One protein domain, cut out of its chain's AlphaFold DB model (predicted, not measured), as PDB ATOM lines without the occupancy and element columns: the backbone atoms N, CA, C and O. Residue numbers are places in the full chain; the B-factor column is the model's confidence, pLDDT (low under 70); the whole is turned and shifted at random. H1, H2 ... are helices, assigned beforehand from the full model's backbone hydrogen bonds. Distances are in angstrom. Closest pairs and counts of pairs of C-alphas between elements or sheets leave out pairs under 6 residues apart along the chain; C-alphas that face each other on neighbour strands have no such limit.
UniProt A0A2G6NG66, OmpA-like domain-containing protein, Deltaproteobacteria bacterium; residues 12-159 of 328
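What this domain is: This is residues 12 to 159 of the 328 residues of the protein "OmpA-like domain-containing protein" of Deltaproteobacteria bacterium (UniProt A0A2G6NG66). A long helical hairpin, H2 and H3, makes almost the whole length of a rod: the two helices lie side by side at a shallow tilt, joined by a short link at one end of the rod. Toward the other end the short helix H4 folds back across H3, while residues 14 to 20, which include most of the short helix H1, and residues 23 to 28 stick out from the body. The printed part has 148 residues with four named helices, H1, H2, H3 and H4 in that order, and no named strand; the class is all helix. The whole is extended, with a radius of gyration of the C-alphas of 23.7 A and spans of 75 by 32 by 27 A.

How they stand to each other: H1, residues 12 to 18, touches no helix, and its residues 14 to 18 stand free. After a long link of 24 residues comes H2, residues 43 to 90. H3, residues 97 to 142, touches H2 with 45 pairs of C-alphas within 8 A, the closest being those of Ala 60 and Arg 124, 5.2 A apart. Their lines stand at a shallow tilt of 21 degrees, opposite ways, and the two form a helical hairpin. H4, residues 152 to 158, touches residues 128 to 132 of H3 alone; the closest C-alphas, of Ala 128 and Ala 158, are 4.6 A apart, and the lines are about perpendicular at 75 degrees. H4 and H2 only just touch, through residues 54 to 58 of H2 alone, with 3 pairs of C-alphas within 8 A; the closest, those of Thr 54 and Val 154, are 7.0 A apart, and the lines are about perpendicular at 74 degrees. The helix packing is mostly crossed, but only just: 1 of the 3 touching pairs is at a shallow tilt. In H1, H2, H3 and H4 every O i to N i+4 pair is within hydrogen-bond range.

Where its parts are: H1 begins at C-alpha 12, (139.655, 130.607, 95.482). H2 measures 69.5 A from C-alpha 43, (123.369, 118.835, 94.511), to C-alpha 90, (123.814, 188.318, 97.077). H3 measures 67.1 A from C-alpha 97 to C-alpha 142. H1 and H4, seven residues each, measure 9.7 A and 9.6 A, and H4 ends at C-alpha 158, (118.389, 138.597, 99.506).

The domain as a whole: The two C-alphas farthest apart, those of Ala 25 and Asp 92, are 77.1 A apart. The printed part has no cut. The link from H1 to H2, residues 19 to 42, is long; those from H2 to H3 and from H3 to H4 are short. The mean pLDDT of the printed part is 78.0, and residues 12 to 38, residues 144 to 146 and residue 153 are under 70.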
ATOM      1  N   CYS A  12     140.510 130.947  96.608       33.88
ATOM      2  CA  CYS A  12     139.655 130.607  95.482       33.88
ATOM      3  C   CYS A  12     140.401 129.698  94.504       33.88
ATOM      4  O   CYS A  12     139.781 128.715  94.167       33.88
ATOM      5  N   LEU A  13     141.696 129.868  94.138       31.64
ATOM      6  CA  LEU A  13     142.415 128.800  93.394       31.64
ATOM      7  C   LEU A  13     142.543 127.541  94.222       31.64
ATOM      8  O   LEU A  13     142.597 126.507  93.609       31.64
ATOM      9  N   TRP A  14     142.639 127.533  95.548       30.52
ATOM     10  CA  TRP A  14     142.743 126.247  96.240       30.52
ATOM     11  C   TRP A  14     141.422 125.487  96.126       30.52
ATOM     12  O   TRP A  14     141.431 124.301  95.841       30.52
ATOM     13  N   PHE A  15     140.286 126.186  96.180       36.59
ATOM     14  CA  PHE A  15     138.990 125.612  95.810       36.59
ATOM     15  C   PHE A  15     138.839 125.354  94.295       36.59
ATOM     16  O   PHE A  15     138.236 124.361  93.924       36.59
ATOM     17  N   PHE A  16     139.426 126.168  93.416       35.69
ATOM     18  CA  PHE A  16     139.360 126.096  91.940       35.69
ATOM     19  C   PHE A  16     140.442 125.181  91.321       35.69
ATOM     20  O   PHE A  16     140.360 124.863  90.146       35.69
ATOM     21  N   LEU A  17     141.467 124.773  92.079       34.62
ATOM     22  CA  LEU A  17     142.554 123.834  91.736       34.62
ATOM     23  C   LEU A  17     142.277 122.464  92.353       34.62
ATOM     24  O   LEU A  17     142.659 121.461  91.763       34.62
ATOM     25  N   VAL A  18     141.602 122.405  93.508       36.28
ATOM     26  CA  VAL A  18     141.067 121.148  94.062       36.28
ATOM     27  C   VAL A  18     139.755 120.761  93.359       36.28
ATOM     28  O   VAL A  18     139.510 119.576  93.157       36.28
ATOM     29  N   TYR A  19     138.962 121.735  92.888       40.41
ATOM     30  CA  TYR A  19     137.805 121.548  91.998       40.41
ATOM     31  C   TYR A  19     138.002 122.310  90.681       40.41
ATOM     32  O   TYR A  19     137.295 123.278  90.398       40.41
ATOM     33  N   GLY A  20     139.000 121.871  89.905       32.72
ATOM     34  CA  GLY A  20     139.321 122.345  88.553       32.72
ATOM     35  C   GLY A  20     138.101 122.723  87.714       32.72
ATOM     36  O   GLY A  20     137.092 122.018  87.748       32.72
ATOM     37  N   GLY A  21     138.233 123.834  86.977       42.12
ATOM     38  CA  GLY A  21     137.238 124.436  86.083       42.12
ATOM     39  C   GLY A  21     136.200 123.449  85.563       42.12
ATOM     40  O   GLY A  21     136.519 122.480  84.874       42.12
ATOM     41  N   ILE A  22     134.950 123.685  85.948       41.19
ATOM     42  CA  ILE A  22     133.877 122.727  85.722       41.19
ATOM     43  C   ILE A  22     133.472 122.826  84.260       41.19
ATOM     44  O   ILE A  22     132.704 123.699  83.864       41.19
ATOM     45  N   CYS A  23     134.038 121.927  83.470       33.03
ATOM     46  CA  CYS A  23     133.602 121.681  82.117       33.03
ATOM     47  C   CYS A  23     132.294 120.879  82.131       33.03
ATOM     48  O   CYS A  23     132.028 120.118  83.071       33.03
ATOM     49  N   GLN A  24     131.482 121.014  81.082       37.97
ATOM     50  CA  GLN A  24     130.452 120.017  80.773       37.97
ATOM     51  C   GLN A  24     131.093 118.618  80.630       37.97
ATOM     52  O   GLN A  24     132.317 118.480  80.564       37.97
ATOM     53  N   ALA A  25     130.282 117.554  80.563       39.09
ATOM     54  CA  ALA A  25     130.788 116.194  80.324       39.09
ATOM     55  C   ALA A  25     131.618 116.065  79.022       39.09
ATOM     56  O   ALA A  25     132.294 115.058  78.830       39.09
ATOM     57  N   ASP A  26     131.588 117.085  78.158       36.03
ATOM     58  CA  ASP A  26     132.318 117.209  76.898       36.03
ATOM     59  C   ASP A  26     133.548 118.147  76.939       36.03
ATOM     60  O   ASP A  26     134.219 118.306  75.922       36.03
ATOM     61  N   GLY A  27     133.895 118.745  78.087       34.75
ATOM     62  CA  GLY A  27     135.137 119.520  78.223       34.75
ATOM     63  C   GLY A  27     135.055 121.018  77.889       34.75
ATOM     64  O   GLY A  27     136.098 121.668  77.842       34.75
ATOM     65  N   THR A  28     133.868 121.601  77.686       36.22
ATOM     66  CA  THR A  28     133.736 123.044  77.391       36.22
ATOM     67  C   THR A  28     133.623 123.928  78.655       36.22
ATOM     68  O   THR A  28     132.883 123.573  79.580       36.22
ATOM     69  N   PRO A  29     134.334 125.079  78.740       38.38
ATOM     70  CA  PRO A  29     134.189 126.037  79.841       38.38
ATOM     71  C   PRO A  29     132.867 126.813  79.732       38.38
ATOM     72  O   PRO A  29     132.546 127.384  78.691       38.38
ATOM     73  N   VAL A  30     132.096 126.839  80.821       44.59
ATOM     74  CA  VAL A  30     130.760 127.454  80.862       44.59
ATOM     75  C   VAL A  30     130.887 128.954  81.151       44.59
ATOM     76  O   VAL A  30     130.981 129.368  82.306       44.59
ATOM     77  N   ASP A  31     130.912 129.770  80.098       39.50
ATOM     78  CA  ASP A  31     131.196 131.212  80.186       39.50
ATOM     79  C   ASP A  31     129.965 132.107  80.437       39.50
ATOM     80  O   ASP A  31     130.111 133.321  80.603       39.50
ATOM     81  N   ARG A  32     128.732 131.575  80.498       43.88
ATOM     82  CA  ARG A  32     127.535 132.386  80.799       43.88
ATOM     83  C   ARG A  32     126.496 131.627  81.624       43.88
ATOM     84  O   ARG A  32     126.111 130.513  81.305       43.88
ATOM     85  N   ILE A  33     125.936 132.308  82.626       42.28
ATOM     86  CA  ILE A  33     124.796 131.858  83.455       42.28
ATOM     87  C   ILE A  33     123.557 131.473  82.623       42.28
ATOM     88  O   ILE A  33     122.694 130.743  83.106       42.28
ATOM     89  N   GLY A  34     123.500 131.883  81.351       44.88
ATOM     90  CA  GLY A  34     122.500 131.425  80.384       44.88
ATOM     91  C   GLY A  34     122.453 129.905  80.176       44.88
ATOM     92  O   GLY A  34     121.425 129.411  79.730       44.88
ATOM     93  N   ASP A  35     123.496 129.165  80.565       46.28
ATOM     94  CA  ASP A  35     123.541 127.698  80.459       46.28
ATOM     95  C   ASP A  35     123.010 126.981  81.718       46.28
ATOM     96  O   ASP A  35     122.845 125.763  81.731       46.28
ATOM     97  N   LEU A  36     122.701 127.728  82.786       54.16
ATOM     98  CA  LEU A  36     122.139 127.220  84.045       54.16
ATOM     99  C   LEU A  36     120.613 127.409  84.106       54.16
ATOM    100  O   LEU A  36     120.045 127.647  85.173       54.16
ATOM    101  N   VAL A  37     119.937 127.347  82.958       56.88
ATOM    102  CA  VAL A  37     118.492 127.577  82.859       56.88
ATOM    103  C   VAL A  37     117.736 126.311  83.258       56.88
ATOM    104  O   VAL A  37     117.572 125.378  82.474       56.88
ATOM    105  N   GLY A  38     117.252 126.295  84.500       67.94
ATOM    106  CA  GLY A  38     116.320 125.292  85.007       67.94
ATOM    107  C   GLY A  38     116.599 124.874  86.453       67.94
ATOM    108  O   GLY A  38     117.687 125.134  86.975       67.94
ATOM    109  N   PRO A  39     115.627 124.206  87.103       80.00
ATOM    110  CA  PRO A  39     115.773 123.770  88.483       80.00
ATOM    111  C   PRO A  39     116.929 122.765  88.613       80.00
ATOM    112  O   PRO A  39     116.988 121.803  87.829       80.00
ATOM    113  N   PRO A  40     117.823 122.921  89.608       84.69
ATOM    114  CA  PRO A  40     119.042 122.126  89.719       84.69
ATOM    115  C   PRO A  40     118.719 120.636  89.815       84.69
ATOM    116  O   PRO A  40     117.995 120.209  90.718       84.69
ATOM    117  N   LYS A  41     119.252 119.823  88.892       85.62
ATOM    118  CA  LYS A  41     119.032 118.365  88.831       85.62
ATOM    119  C   LYS A  41     119.841 117.608  89.865       85.62
ATOM    120  O   LYS A  41     119.406 116.561  90.338       85.62
ATOM    121  N   THR A  42     120.995 118.148  90.239       86.44
ATOM    122  CA  THR A  42     121.912 117.535  91.201       86.44
ATOM    123  C   THR A  42     122.328 118.521  92.289       86.44
ATOM    124  O   THR A  42     122.273 119.735  92.106       86.44
ATOM    125  N   ARG A  43     122.821 118.002  93.422       82.81
ATOM    126  CA  ARG A  43     123.369 118.835  94.511       82.81
ATOM    127  C   ARG A  43     124.562 119.672  94.052       82.81
ATOM    128  O   ARG A  43     124.674 120.839  94.403       82.81
ATOM    129  N   ALA A  44     125.435 119.080  93.239       81.44
ATOM    130  CA  ALA A  44     126.588 119.777  92.683       81.44
ATOM    131  C   ALA A  44     126.155 120.946  91.783       81.44
ATOM    132  O   ALA A  44     126.745 122.018  91.839       81.44
ATOM    133  N   GLU A  45     125.092 120.763  90.997       84.19
ATOM    134  CA  GLU A  45     124.511 121.823  90.172       84.19
ATOM    135  C   GLU A  45     123.883 122.936  91.012       84.19
ATOM    136  O   GLU A  45     124.157 124.102  90.746       84.19
ATOM    137  N   ALA A  46     123.155 122.596  92.078       84.94
ATOM    138  CA  ALA A  46     122.624 123.580  93.018       84.94
ATOM    139  C   ALA A  46     123.743 124.430  93.648       84.94
ATOM    140  O   ALA A  46     123.653 125.657  93.690       84.94
ATOM    141  N   ILE A  47     124.831 123.797  94.107       83.62
ATOM    142  CA  ILE A  47     125.979 124.501  94.702       83.62
ATOM    143  C   ILE A  47     126.632 125.436  93.676       83.62
ATOM    144  O   ILE A  47     126.945 126.579  94.009       83.62
ATOM    145  N   ARG A  48     126.790 124.985  92.425       82.81
ATOM    146  CA  ARG A  48     127.319 125.811  91.329       82.81
ATOM    147  C   ARG A  48     126.435 127.020  91.040       82.81
ATOM    148  O   ARG A  48     126.939 128.140  91.005       82.81
ATOM    149  N   GLN A  49     125.132 126.800  90.873       86.44
ATOM    150  CA  GLN A  49     124.159 127.867  90.632       86.44
ATOM    151  C   GLN A  49     124.173 128.887  91.774       86.44
ATOM    152  O   GLN A  49     124.208 130.090  91.530       86.44
ATOM    153  N   LYS A  50     124.257 128.423  93.025       88.12
ATOM    154  CA  LYS A  50     124.377 129.300  94.191       88.12
ATOM    155  C   LYS A  50     125.656 130.126  94.142       88.12
ATOM    156  O   LYS A  50     125.590 131.335  94.328       88.12
ATOM    157  N   MET A  51     126.813 129.509  93.902       84.06
ATOM    158  CA  MET A  51     128.083 130.241  93.808       84.06
ATOM    159  C   MET A  51     128.040 131.323  92.723       84.06
ATOM    160  O   MET A  51     128.479 132.442  92.971       84.06
ATOM    161  N   ALA A  52     127.445 131.024  91.566       84.25
ATOM    162  CA  ALA A  52     127.277 131.994  90.490       84.25
ATOM    163  C   ALA A  52     126.376 133.171  90.911       84.25
ATOM    164  O   ALA A  52     126.809 134.321  90.868       84.25
ATOM    165  N   VAL A  53     125.162 132.887  91.396       87.12
ATOM    166  CA  VAL A  53     124.181 133.924  91.766       87.12
ATOM    167  C   VAL A  53     124.659 134.768  92.953       87.12
ATOM    168  O   VAL A  53     124.496 135.986  92.958       87.12
ATOM    169  N   THR A  54     125.280 134.146  93.957       85.62
ATOM    170  CA  THR A  54     125.861 134.879  95.095       85.62
ATOM    171  C   THR A  54     127.031 135.764  94.668       85.62
ATOM    172  O   THR A  54     127.132 136.893  95.142       85.62
ATOM    173  N   GLY A  55     127.865 135.307  93.729       83.69
ATOM    174  CA  GLY A  55     128.930 136.119  93.145       83.69
ATOM    175  C   GLY A  55     128.397 137.354  92.416       83.69
ATOM    176  O   GLY A  55     128.897 138.454  92.644       83.69
ATOM    177  N   GLU A  56     127.358 137.202  91.590       86.81
ATOM    178  CA  GLU A  56     126.710 138.333  90.909       86.81
ATOM    179  C   GLU A  56     126.091 139.331  91.888       86.81
ATOM    180  O   GLU A  56     126.241 140.543  91.718       86.81
ATOM    181  N   LEU A  57     125.413 138.829  92.924       85.94
ATOM    182  CA  LEU A  57     124.787 139.672  93.936       85.94
ATOM    183  C   LEU A  57     125.834 140.514  94.679       85.94
ATOM    184  O   LEU A  57     125.681 141.731  94.773       85.94
ATOM    185  N   MET A  58     126.936 139.894  95.111       84.56
ATOM    186  CA  MET A  58     128.032 140.602  95.781       84.56
ATOM    187  C   MET A  58     128.699 141.641  94.869       84.56
ATOM    188  O   MET A  58     128.978 142.753  95.309       84.56
ATOM    189  N   GLN A  59     128.919 141.318  93.591       85.44
ATOM    190  CA  GLN A  59     129.471 142.276  92.626       85.44
ATOM    191  C   GLN A  59     128.538 143.478  92.412       85.44
ATOM    192  O   GLN A  59     128.999 144.617  92.326       85.44
ATOM    193  N   ALA A  60     127.224 143.244  92.342       85.75
ATOM    194  CA  ALA A  60     126.240 144.314  92.207       85.75
ATOM    195  C   ALA A  60     126.184 145.208  93.459       85.75
ATOM    196  O   ALA A  60     126.088 146.429  93.333       85.75
ATOM    197  N   GLU A  61     126.279 144.626  94.656       86.81
ATOM    198  CA  GLU A  61     126.353 145.373  95.917       86.81
ATOM    199  C   GLU A  61     127.610 146.240  96.010       86.81
ATOM    200  O   GLU A  61     127.513 147.423  96.342       86.81
ATOM    201  N   GLU A  62     128.779 145.694  95.667       86.94
ATOM    202  CA  GLU A  62     130.036 146.446  95.661       86.94
ATOM    203  C   GLU A  62     129.967 147.636  94.690       86.94
ATOM    204  O   GLU A  62     130.312 148.767  95.052       86.94
ATOM    205  N   ALA A  63     129.435 147.412  93.483       87.06
ATOM    206  CA  ALA A  63     129.225 148.469  92.498       87.06
ATOM    207  C   ALA A  63     128.268 149.559  93.012       87.06
ATOM    208  O   ALA A  63     128.533 150.750  92.834       87.06
ATOM    209  N   LEU A  64     127.179 149.179  93.689       88.12
ATOM    210  CA  LEU A  64     126.231 150.127  94.280       88.12
ATOM    211  C   LEU A  64     126.874 150.989  95.365       88.12
ATOM    212  O   LEU A  64     126.684 152.206  95.358       88.12
ATOM    213  N   VAL A  65     127.652 150.387  96.268       82.94
ATOM    214  CA  VAL A  65     128.354 151.122  97.330       82.94
ATOM    215  C   VAL A  65     129.344 152.122  96.733       82.94
ATOM    216  O   VAL A  65     129.391 153.279  97.166       82.94
ATOM    217  N   SER A  66     130.095 151.712  95.705       86.38
ATOM    218  CA  SER A  66     131.024 152.599  94.996       86.38
ATOM    219  C   SER A  66     130.293 153.776  94.341       86.38
ATOM    220  O   SER A  66     130.623 154.933  94.610       86.38
ATOM    221  N   LEU A  67     129.240 153.503  93.560       89.19
ATOM    222  CA  LEU A  67     128.451 154.533  92.873       89.19
ATOM    223  C   LEU A  67     127.780 155.505  93.851       89.19
ATOM    224  O   LEU A  67     127.779 156.712  93.616       89.19
ATOM    225  N   GLN A  68     127.252 155.013  94.974       89.06
ATOM    226  CA  GLN A  68     126.690 155.856  96.034       89.06
ATOM    227  C   GLN A  68     127.746 156.767  96.665       89.06
ATOM    228  O   GLN A  68     127.462 157.923  96.987       89.06
ATOM    229  N   SER A  69     128.965 156.263  96.864       86.44
ATOM    230  CA  SER A  69     130.070 157.067  97.382       86.44
ATOM    231  C   SER A  69     130.469 158.172  96.406       86.44
ATOM    232  O   SER A  69     130.611 159.320  96.827       86.44
ATOM    233  N   GLU A  70     130.602 157.852  95.117       91.06
ATOM    234  CA  GLU A  70     130.883 158.847  94.079       91.06
ATOM    235  C   GLU A  70     129.785 159.907  94.018       91.06
ATOM    236  O   GLU A  70     130.080 161.099  94.088       91.06
ATOM    237  N   LEU A  71     128.518 159.490  93.961       89.88
ATOM    238  CA  LEU A  71     127.374 160.397  93.891       89.88
ATOM    239  C   LEU A  71     127.352 161.385  95.066       89.88
ATOM    240  O   LEU A  71     127.140 162.576  94.856       89.88
ATOM    241  N   ARG A  72     127.638 160.919  96.292       87.31
ATOM    242  CA  ARG A  72     127.763 161.793  97.471       87.31
ATOM    243  C   ARG A  72     128.875 162.828  97.318       87.31
ATOM    244  O   ARG A  72     128.662 163.982  97.675       87.31
ATOM    245  N   GLY A  73     130.033 162.431  96.789       85.88
ATOM    246  CA  GLY A  73     131.144 163.350  96.534       85.88
ATOM    247  C   GLY A  73     130.777 164.430  95.518       85.88
ATOM    248  O   GLY A  73     130.946 165.617  95.787       85.88
ATOM    249  N   TRP A  74     130.193 164.033  94.384       89.50
ATOM    250  CA  TRP A  74     129.766 164.979  93.349       89.50
ATOM    251  C   TRP A  74     128.651 165.916  93.824       89.50
ATOM    252  O   TRP A  74     128.699 167.098  93.491       89.50
ATOM    253  N   ASN A  75     127.687 165.421  94.608       88.75
ATOM    254  CA  ASN A  75     126.642 166.258  95.204       88.75
ATOM    255  C   ASN A  75     127.242 167.304  96.149       88.75
ATOM    256  O   ASN A  75     126.949 168.478  95.991       88.75
ATOM    257  N   ALA A  76     128.159 166.920  97.044       86.94
ATOM    258  CA  ALA A  76     128.803 167.873  97.953       86.94
ATOM    259  C   ALA A  76     129.597 168.964  97.208       86.94
ATOM    260  O   ALA A  76     129.599 170.129  97.604       86.94
ATOM    261  N   GLU A  77     130.271 168.604  96.112       86.62
ATOM    262  CA  GLU A  77     130.961 169.579  95.262       86.62
ATOM    263  C   GLU A  77     129.993 170.499  94.505       86.62
ATOM    264  O   GLU A  77     130.317 171.667  94.286       86.62
ATOM    265  N   LEU A  78     128.835 169.985  94.078       89.94
ATOM    266  CA  LEU A  78     127.792 170.794  93.451       89.94
ATOM    267  C   LEU A  78     127.170 171.760  94.464       89.94
ATOM    268  O   LEU A  78     127.105 172.947  94.162       89.94
ATOM    269  N   ASP A  79     126.808 171.283  95.655       87.00
ATOM    270  CA  ASP A  79     126.241 172.099  96.735       87.00
ATOM    271  C   ASP A  79     127.177 173.268  97.075       87.00
ATOM    272  O   ASP A  79     126.751 174.421  97.138       87.00
ATOM    273  N   TRP A  80     128.483 172.999  97.195       89.38
ATOM    274  CA  TRP A  80     129.487 174.040  97.422       89.38
ATOM    275  C   TRP A  80     129.551 175.070  96.284       89.38
ATOM    276  O   TRP A  80     129.699 176.270  96.534       89.38
ATOM    277  N   LEU A  81     129.464 174.624  95.024       84.12
ATOM    278  CA  LEU A  81     129.457 175.529  93.871       84.12
ATOM    279  C   LEU A  81     128.192 176.384  93.830       84.12
ATOM    280  O   LEU A  81     128.287 177.579  93.559       84.12
ATOM    281  N   GLU A  82     127.030 175.789  94.084       85.62
ATOM    282  CA  GLU A  82     125.752 176.498  94.096       85.62
ATOM    283  C   GLU A  82     125.702 177.522  95.229       85.62
ATOM    284  O   GLU A  82     125.349 178.675  94.987       85.62
ATOM    285  N   GLU A  83     126.171 177.165  96.426       88.38
ATOM    286  CA  GLU A  83     126.299 178.103  97.540       88.38
ATOM    287  C   GLU A  83     127.248 179.260  97.197       88.38
ATOM    288  O   GLU A  83     126.963 180.424  97.476       88.38
ATOM    289  N   LYS A  84     128.374 178.971  96.533       85.50
ATOM    290  CA  LYS A  84     129.305 180.008  96.077       85.50
ATOM    291  C   LYS A  84     128.665 180.943  95.048       85.50
ATOM    292  O   LYS A  84     128.908 182.147  95.118       85.50
ATOM    293  N   CYS A  85     127.866 180.415  94.122       82.38
ATOM    294  CA  CYS A  85     127.104 181.230  93.179       82.38
ATOM    295  C   CYS A  85     126.108 182.135  93.914       82.38
ATOM    296  O   CYS A  85     126.101 183.336  93.661       82.38
ATOM    297  N   LEU A  86     125.341 181.587  94.864       86.00
ATOM    298  CA  LEU A  86     124.379 182.349  95.667       86.00
ATOM    299  C   LEU A  86     125.055 183.511  96.404       86.00
ATOM    300  O   LEU A  86     124.649 184.654  96.241       86.00
ATOM    301  N   ARG A  87     126.176 183.262  97.093       88.19
ATOM    302  CA  ARG A  87     126.924 184.326  97.790       88.19
ATOM    303  C   ARG A  87     127.454 185.419  96.856       88.19
ATOM    304  O   ARG A  87     127.648 186.550  97.291       88.19
ATOM    305  N   MET A  88     127.775 185.087  95.604       87.56
ATOM    306  CA  MET A  88     128.206 186.084  94.617       87.56
ATOM    307  C   MET A  88     127.027 186.917  94.115       87.56
ATOM    308  O   MET A  88     127.189 188.124  93.952       87.56
ATOM    309  N   MET A  89     125.867 186.287  93.921       86.19
ATOM    310  CA  MET A  89     124.626 186.968  93.549       86.19
ATOM    311  C   MET A  89     124.156 187.916  94.656       86.19
ATOM    312  O   MET A  89     123.870 189.068  94.362       86.19
ATOM    313  N   ASP A  90     124.180 187.483  95.919       88.94
ATOM    314  CA  ASP A  90     123.814 188.318  97.077       88.94
ATOM    315  C   ASP A  90     124.744 189.530  97.259       88.94
ATOM    316  O   ASP A  90     124.380 190.524  97.882       88.94
ATOM    317  N   ALA A  91     125.966 189.449  96.727       88.94
ATOM    318  CA  ALA A  91     126.949 190.527  96.744       88.94
ATOM    319  C   ALA A  91     126.907 191.409  95.477       88.94
ATOM    320  O   ALA A  91     127.873 192.139  95.238       88.94
ATOM    321  N   ASP A  92     125.859 191.291  94.648       90.06
ATOM    322  CA  ASP A  92     125.688 191.969  93.351       90.06
ATOM    323  C   ASP A  92     126.891 191.799  92.398       90.06
ATOM    324  O   ASP A  92     127.232 192.673  91.597       90.06
ATOM    325  N   ARG A  93     127.580 190.651  92.469       84.44
ATOM    326  CA  ARG A  93     128.709 190.325  91.583       84.44
ATOM    327  C   ARG A  93     128.235 189.525  90.378       84.44
ATOM    328  O   ARG A  93     127.414 188.619  90.492       84.44
ATOM    329  N   THR A  94     128.836 189.783  89.220       88.19
ATOM    330  CA  THR A  94     128.606 188.968  88.023       88.19
ATOM    331  C   THR A  94     129.200 187.568  88.195       88.19
ATOM    332  O   THR A  94     130.327 187.395  88.669       88.19
ATOM    333  N   LEU A  95     128.432 186.541  87.822       86.62
ATOM    334  CA  LEU A  95     128.884 185.152  87.875       86.62
ATOM    335  C   LEU A  95     129.824 184.855  86.698       86.62
ATOM    336  O   LEU A  95     129.432 185.051  85.547       86.62
ATOM    337  N   PRO A  96     131.043 184.338  86.945       89.81
ATOM    338  CA  PRO A  96     131.928 183.912  85.871       89.81
ATOM    339  C   PRO A  96     131.304 182.762  85.074       89.81
ATOM    340  O   PRO A  96     130.869 181.765  85.653       89.81
ATOM    341  N   GLU A  97     131.343 182.852  83.745       88.81
ATOM    342  CA  GLU A  97     130.821 181.817  82.839       88.81
ATOM    343  C   GLU A  97     131.438 180.434  83.120       88.81
ATOM    344  O   GLU A  97     130.753 179.412  83.131       88.81
ATOM    345  N   SER A  98     132.730 180.397  83.462       86.88
ATOM    346  CA  SER A  98     133.442 179.168  83.831       86.88
ATOM    347  C   SER A  98     132.841 178.454  85.049       86.88
ATOM    348  O   SER A  98     132.877 177.223  85.119       86.88
ATOM    349  N   LEU A  99     132.268 179.202  85.996       85.56
ATOM    350  CA  LEU A  99     131.638 178.664  87.201       85.56
ATOM    351  C   LEU A  99     130.278 178.037  86.873       85.56
ATOM    352  O   LEU A  99     129.991 176.925  87.320       85.56
ATOM    353  N   VAL A 100     129.490 178.711  86.029       86.44
ATOM    354  CA  VAL A 100     128.197 178.219  85.529       86.44
ATOM    355  C   VAL A 100     128.396 176.921  84.742       86.44
ATOM    356  O   VAL A 100     127.794 175.898  85.070       86.44
ATOM    357  N   LEU A 101     129.338 176.912  83.792       89.00
ATOM    358  CA  LEU A 101     129.681 175.723  83.006       89.00
ATOM    359  C   LEU A 101     130.182 174.560  83.879       89.00
ATOM    360  O   LEU A 101     129.905 173.395  83.587       89.00
ATOM    361  N   SER A 102     130.916 174.849  84.959       89.25
ATOM    362  CA  SER A 102     131.361 173.831  85.920       89.25
ATOM    363  C   SER A 102     130.177 173.194  86.658       89.25
ATOM    364  O   SER A 102     130.084 171.965  86.710       89.25
ATOM    365  N   SER A 103     129.237 174.008  87.153       86.88
ATOM    366  CA  SER A 103     128.012 173.529  87.811       86.88
ATOM    367  C   SER A 103     127.189 172.632  86.879       86.88
ATOM    368  O   SER A 103     126.845 171.504  87.241       86.88
ATOM    369  N   GLU A 104     126.968 173.050  85.629       92.06
ATOM    370  CA  GLU A 104     126.237 172.246  84.643       92.06
ATOM    371  C   GLU A 104     126.905 170.898  84.346       92.06
ATOM    372  O   GLU A 104     126.230 169.866  84.258       92.06
ATOM    373  N   ARG A 105     128.239 170.873  84.212       93.31
ATOM    374  CA  ARG A 105     128.996 169.625  84.014       93.31
ATOM    375  C   ARG A 105     128.812 168.675  85.194       93.31
ATOM    376  O   ARG A 105     128.596 167.481  84.975       93.31
ATOM    377  N   LYS A 106     128.851 169.188  86.430       91.81
ATOM    378  CA  LYS A 106     128.615 168.377  87.635       91.81
ATOM    379  C   LYS A 106     127.188 167.842  87.684       91.81
ATOM    380  O   LYS A 106     127.023 166.641  87.880       91.81
ATOM    381  N   LYS A 107     126.176 168.669  87.397       93.75
ATOM    382  CA  LYS A 107     124.768 168.235  87.300       93.75
ATOM    383  C   LYS A 107     124.589 167.098  86.295       93.75
ATOM    384  O   LYS A 107     123.971 166.083  86.611       93.75
ATOM    385  N   LYS A 108     125.193 167.217  85.106       96.31
ATOM    386  CA  LYS A 108     125.175 166.153  84.087       96.31
ATOM    387  C   LYS A 108     125.843 164.868  84.586       96.31
ATOM    388  O   LYS A 108     125.302 163.784  84.372       96.31
ATOM    389  N   ARG A 109     126.984 164.970  85.277       96.50
ATOM    390  CA  ARG A 109     127.678 163.801  85.843       96.50
ATOM    391  C   ARG A 109     126.861 163.123  86.945       96.50
ATOM    392  O   ARG A 109     126.748 161.901  86.927       96.50
ATOM    393  N   ILE A 110     126.253 163.896  87.842       94.00
ATOM    394  CA  ILE A 110     125.338 163.405  88.884       94.00
ATOM    395  C   ILE A 110     124.164 162.659  88.244       94.00
ATOM    396  O   ILE A 110     123.874 161.531  88.628       94.00
ATOM    397  N   ALA A 111     123.541 163.224  87.206       95.50
ATOM    398  CA  ALA A 111     122.459 162.559  86.482       95.50
ATOM    399  C   ALA A 111     122.904 161.227  85.844       95.50
ATOM    400  O   ALA A 111     122.169 160.237  85.885       95.50
ATOM    401  N   GLN A 112     124.120 161.174  85.287       96.75
ATOM    402  CA  GLN A 112     124.696 159.944  84.737       96.75
ATOM    403  C   GLN A 112     124.917 158.880  85.822       96.75
ATOM    404  O   GLN A 112     124.492 157.739  85.639       96.75
ATOM    405  N   LEU A 113     125.533 159.256  86.948       92.81
ATOM    406  CA  LEU A 113     125.781 158.358  88.079       92.81
ATOM    407  C   LEU A 113     124.472 157.838  88.684       92.81
ATOM    408  O   LEU A 113     124.349 156.644  88.939       92.81
ATOM    409  N   SER A 114     123.457 158.691  88.828       93.88
ATOM    410  CA  SER A 114     122.124 158.289  89.294       93.88
ATOM    411  C   SER A 114     121.468 157.263  88.364       93.88
ATOM    412  O   SER A 114     120.860 156.297  88.829       93.88
ATOM    413  N   LYS A 115     121.625 157.416  87.041       96.81
ATOM    414  CA  LYS A 115     121.130 156.440  86.059       96.81
ATOM    415  C   LYS A 115     121.873 155.106  86.152       96.81
ATOM    416  O   LYS A 115     121.263 154.050  85.991       96.81
ATOM    417  N   GLU A 116     123.179 155.144  86.386       95.56
ATOM    418  CA  GLU A 116     123.992 153.943  86.574       95.56
ATOM    419  C   GLU A 116     123.635 153.212  87.871       95.56
ATOM    420  O   GLU A 116     123.431 152.000  87.851       95.56
ATOM    421  N   LEU A 117     123.436 153.956  88.960       92.25
ATOM    422  CA  LEU A 117     122.966 153.432  90.238       92.25
ATOM    423  C   LEU A 117     121.619 152.724  90.073       92.25
ATOM    424  O   LEU A 117     121.492 151.573  90.475       92.25
ATOM    425  N   ALA A 118     120.649 153.349  89.400       93.62
ATOM    426  CA  ALA A 118     119.354 152.723  89.127       93.62
ATOM    427  C   ALA A 118     119.494 151.404  88.344       93.62
ATOM    428  O   ALA A 118     118.850 150.410  88.679       93.62
ATOM    429  N   ARG A 119     120.375 151.360  87.334       94.62
ATOM    430  CA  ARG A 119     120.663 150.128  86.578       94.62
ATOM    431  C   ARG A 119     121.260 149.034  87.463       94.62
ATOM    432  O   ARG A 119     120.870 147.878  87.329       94.62
ATOM    433  N   MET A 120     122.196 149.379  88.346       91.81
ATOM    434  CA  MET A 120     122.821 148.406  89.247       91.81
ATOM    435  C   MET A 120     121.858 147.919  90.329       91.81
ATOM    436  O   MET A 120     121.888 146.739  90.664       91.81
ATOM    437  N   THR A 121     120.942 148.766  90.800       90.31
ATOM    438  CA  THR A 121     119.878 148.364  91.730       90.31
ATOM    439  C   THR A 121     118.997 147.288  91.107       90.31
ATOM    440  O   THR A 121     118.768 146.254  91.728       90.31
ATOM    441  N   VAL A 122     118.593 147.467  89.844       93.44
ATOM    442  CA  VAL A 122     117.823 146.451  89.107       93.44
ATOM    443  C   VAL A 122     118.601 145.136  88.992       93.44
ATOM    444  O   VAL A 122     118.022 144.070  89.186       93.44
ATOM    445  N   LYS A 123     119.913 145.185  88.719       91.50
ATOM    446  CA  LYS A 123     120.755 143.976  88.668       91.50
ATOM    447  C   LYS A 123     120.853 143.272  90.022       91.50
ATOM    448  O   LYS A 123     120.684 142.058  90.074       91.50
ATOM    449  N   ARG A 124     121.084 144.023  91.105       93.19
ATOM    450  CA  ARG A 124     121.102 143.491  92.476       93.19
ATOM    451  C   ARG A 124     119.781 142.790  92.791       93.19
ATOM    452  O   ARG A 124     119.788 141.657  93.259       93.19
ATOM    453  N   ASP A 125     118.656 143.435  92.498       89.25
ATOM    454  CA  ASP A 125     117.329 142.892  92.803       89.25
ATOM    455  C   ASP A 125     117.019 141.637  91.975       89.25
ATOM    456  O   ASP A 125     116.450 140.677  92.497       89.25
ATOM    457  N   ALA A 126     117.458 141.597  90.713       89.75
ATOM    458  CA  ALA A 126     117.357 140.410  89.869       89.75
ATOM    459  C   ALA A 126     118.203 139.237  90.400       89.75
ATOM    460  O   ALA A 126     117.722 138.101  90.442       89.75
ATOM    461  N   ALA A 127     119.434 139.496  90.853       88.25
ATOM    462  CA  ALA A 127     120.295 138.478  91.456       88.25
ATOM    463  C   ALA A 127     119.721 137.971  92.793       88.25
ATOM    464  O   ALA A 127     119.633 136.764  93.020       88.25
ATOM    465  N   ALA A 128     119.220 138.874  93.643       87.75
ATOM    466  CA  ALA A 128     118.541 138.525  94.890       87.75
ATOM    467  C   ALA A 128     117.288 137.665  94.641       87.75
ATOM    468  O   ALA A 128     117.076 136.658  95.319       87.75
ATOM    469  N   ALA A 129     116.473 138.017  93.642       89.50
ATOM    470  CA  ALA A 129     115.309 137.228  93.246       89.50
ATOM    471  C   ALA A 129     115.702 135.841  92.712       89.50
ATOM    472  O   ALA A 129     115.048 134.848  93.041       89.50
ATOM    473  N   SER A 130     116.791 135.762  91.945       89.75
ATOM    474  CA  SER A 130     117.338 134.494  91.448       89.75
ATOM    475  C   SER A 130     117.796 133.602  92.599       89.75
ATOM    476  O   SER A 130     117.500 132.408  92.599       89.75
ATOM    477  N   LEU A 131     118.423 134.178  93.631       90.38
ATOM    478  CA  LEU A 131     118.829 133.427  94.818       90.38
ATOM    479  C   LEU A 131     117.615 132.897  95.585       90.38
ATOM    480  O   LEU A 131     117.587 131.721  95.929       90.38
ATOM    481  N   ARG A 132     116.580 133.723  95.800       90.19
ATOM    482  CA  ARG A 132     115.327 133.279  96.443       90.19
ATOM    483  C   ARG A 132     114.671 132.126  95.690       90.19
ATOM    484  O   ARG A 132     114.191 131.186  96.317       90.19
ATOM    485  N   ARG A 133     114.634 132.205  94.355       90.56
ATOM    486  CA  ARG A 133     114.101 131.131  93.508       90.56
ATOM    487  C   ARG A 133     114.911 129.852  93.695       90.56
ATOM    488  O   ARG A 133     114.322 128.817  93.976       90.56
ATOM    489  N   LEU A 134     116.237 129.943  93.612       89.00
ATOM    490  CA  LEU A 134     117.121 128.792  93.769       89.00
ATOM    491  C   LEU A 134     116.971 128.130  95.143       89.00
ATOM    492  O   LEU A 134     116.945 126.908  95.236       89.00
ATOM    493  N   VAL A 135     116.842 128.923  96.211       88.81
ATOM    494  CA  VAL A 135     116.589 128.392  97.559       88.81
ATOM    495  C   VAL A 135     115.294 127.600  97.598       88.81
ATOM    496  O   VAL A 135     115.313 126.464  98.055       88.81
ATOM    497  N   ARG A 136     114.205 128.153  97.054       88.12
ATOM    498  CA  ARG A 136     112.918 127.457  96.991       88.12
ATOM    499  C   ARG A 136     113.011 126.148  96.203       88.12
ATOM    500  O   ARG A 136     112.534 125.125  96.673       88.12
ATOM    501  N   GLU A 137     113.659 126.161  95.041       89.69
ATOM    502  CA  GLU A 137     113.826 124.965  94.203       89.69
ATOM    503  C   GLU A 137     114.659 123.881  94.900       89.69
ATOM    504  O   GLU A 137     114.371 122.688  94.780       89.69
ATOM    505  N   VAL A 138     115.689 124.280  95.648       88.06
ATOM    506  CA  VAL A 138     116.499 123.345  96.433       88.06
ATOM    507  C   VAL A 138     115.716 122.795  97.619       88.06
ATOM    508  O   VAL A 138     115.786 121.589  97.856       88.06
ATOM    509  N   GLU A 139     114.939 123.635  98.303       86.75
ATOM    510  CA  GLU A 139     114.062 123.225  99.403       86.75
ATOM    511  C   GLU A 139     112.990 122.227  98.955       86.75
ATOM    512  O   GLU A 139     112.827 121.174  99.572       86.75
ATOM    513  N   GLU A 140     112.303 122.512  97.849       87.56
ATOM    514  CA  GLU A 140     111.264 121.646  97.282       87.56
ATOM    515  C   GLU A 140     111.825 120.296  96.821       87.56
ATOM    516  O   GLU A 140     111.181 119.259  96.984       87.56
ATOM    517  N   ARG A 141     113.032 120.288  96.245       87.38
ATOM    518  CA  ARG A 141     113.585 119.095  95.594       87.38
ATOM    519  C   ARG A 141     114.462 118.237  96.497       87.38
ATOM    520  O   ARG A 141     114.465 117.014  96.367       87.38
ATOM    521  N   PHE A 142     115.258 118.863  97.359       82.75
ATOM    522  CA  PHE A 142     116.247 118.191  98.205       82.75
ATOM    523  C   PHE A 142     115.933 118.303  99.707       82.75
ATOM    524  O   PHE A 142     116.676 117.733 100.510       82.75
ATOM    525  N   GLY A 143     114.852 118.994 100.090       77.50
ATOM    526  CA  GLY A 143     114.506 119.307 101.480       77.50
ATOM    527  C   GLY A 143     115.301 120.499 102.016       77.50
ATOM    528  O   GLY A 143     115.885 121.249 101.245       77.50
ATOM    529  N   ALA A 144     115.386 120.659 103.340       63.09
ATOM    530  CA  ALA A 144     116.335 121.576 103.981       63.09
ATOM    531  C   ALA A 144     117.601 120.794 104.384       63.09
ATOM    532  O   ALA A 144     117.628 120.205 105.468       63.09
ATOM    533  N   PRO A 145     118.629 120.678 103.520       66.44
ATOM    534  CA  PRO A 145     119.743 119.790 103.791       66.44
ATOM    535  C   PRO A 145     120.966 120.522 104.337       66.44
ATOM    536  O   PRO A 145     121.294 121.628 103.925       66.44
ATOM    537  N   SER A 146     121.720 119.862 105.210       66.19
ATOM    538  CA  SER A 146     122.823 120.488 105.953       66.19
ATOM    539  C   SER A 146     123.997 121.009 105.126       66.19
ATOM    540  O   SER A 146     124.823 121.770 105.621       66.19
ATOM    541  N   TRP A 147     124.062 120.648 103.848       75.50
ATOM    542  CA  TRP A 147     125.041 121.162 102.892       75.50
ATOM    543  C   TRP A 147     124.614 122.487 102.228       75.50
ATOM    544  O   TRP A 147     125.397 123.075 101.479       75.50
ATOM    545  N   TRP A 148     123.393 122.973 102.480       78.62
ATOM    546  CA  TRP A 148     122.819 124.170 101.862       78.62
ATOM    547  C   TRP A 148     122.764 125.354 102.839       78.62
ATOM    548  O   TRP A 148     121.721 125.693 103.385       78.62
ATOM    549  N   TRP A 149     123.921 125.982 103.057       74.00
ATOM    550  CA  TRP A 149     124.079 127.158 103.927       74.00
ATOM    551  C   TRP A 149     124.290 128.445 103.126       74.00
ATOM    552  O   TRP A 149     125.092 128.432 102.198       74.00
ATOM    553  N   ILE A 150     123.663 129.569 103.481       73.94
ATOM    554  CA  ILE A 150     123.866 130.868 102.811       73.94
ATOM    555  C   ILE A 150     124.538 131.839 103.779       73.94
ATOM    556  O   ILE A 150     124.172 131.906 104.946       73.94
ATOM    557  N   SER A 151     125.520 132.605 103.296       74.44
ATOM    558  CA  SER A 151     126.187 133.620 104.112       74.44
ATOM    559  C   SER A 151     125.180 134.642 104.662       74.44
ATOM    560  O   SER A 151     124.367 135.133 103.876       74.44
ATOM    561  N   PRO A 152     125.260 135.034 105.949       71.31
ATOM    562  CA  PRO A 152     124.334 135.991 106.558       71.31
ATOM    563  C   PRO A 152     124.199 137.303 105.784       71.31
ATOM    564  O   PRO A 152     123.086 137.781 105.596       71.31
ATOM    565  N   ASP A 153     125.305 137.842 105.264       69.50
ATOM    566  CA  ASP A 153     125.308 139.093 104.492       69.50
ATOM    567  C   ASP A 153     124.469 138.971 103.211       69.50
ATOM    568  O   ASP A 153     123.588 139.782 102.934       69.50
ATOM    569  N   VAL A 154     124.679 137.879 102.475       75.69
ATOM    570  CA  VAL A 154     123.934 137.546 101.256       75.69
ATOM    571  C   VAL A 154     122.467 137.265 101.587       75.69
ATOM    572  O   VAL A 154     121.577 137.686 100.852       75.69
ATOM    573  N   SER A 155     122.200 136.576 102.700       79.50
ATOM    574  CA  SER A 155     120.843 136.269 103.160       79.50
ATOM    575  C   SER A 155     120.078 137.538 103.526       79.50
ATOM    576  O   SER A 155     118.913 137.677 103.159       79.50
ATOM    577  N   ALA A 156     120.740 138.487 104.191       77.75
ATOM    578  CA  ALA A 156     120.162 139.769 104.567       77.75
ATOM    579  C   ALA A 156     119.773 140.583 103.329       77.75
ATOM    580  O   ALA A 156     118.641 141.060 103.242       77.75
ATOM    581  N   VAL A 157     120.661 140.682 102.333       76.25
ATOM    582  CA  VAL A 157     120.355 141.431 101.104       76.25
ATOM    583  C   VAL A 157     119.322 140.714 100.245       76.25
ATOM    584  O   VAL A 157     118.402 141.334  99.707       76.25
ATOM    585  N   ALA A 158     119.401 139.388 100.171       82.12
ATOM    586  CA  ALA A 158     118.389 138.597  99.506       82.12
ATOM    587  C   ALA A 158     117.071 138.534 100.290       82.12
ATOM    588  O   ALA A 158     116.092 138.066  99.726       82.12
ATOM    589  N   GLY A 159     116.968 139.022 101.528       80.62
ATOM    590  CA  GLY A 159     115.737 138.941 102.325       80.62
ATOM    591  C   GLY A 159     115.294 137.500 102.599       80.62
ATOM    592  O   GLY A 159     114.101 137.200 102.567       80.62
TER     593      GLY A 159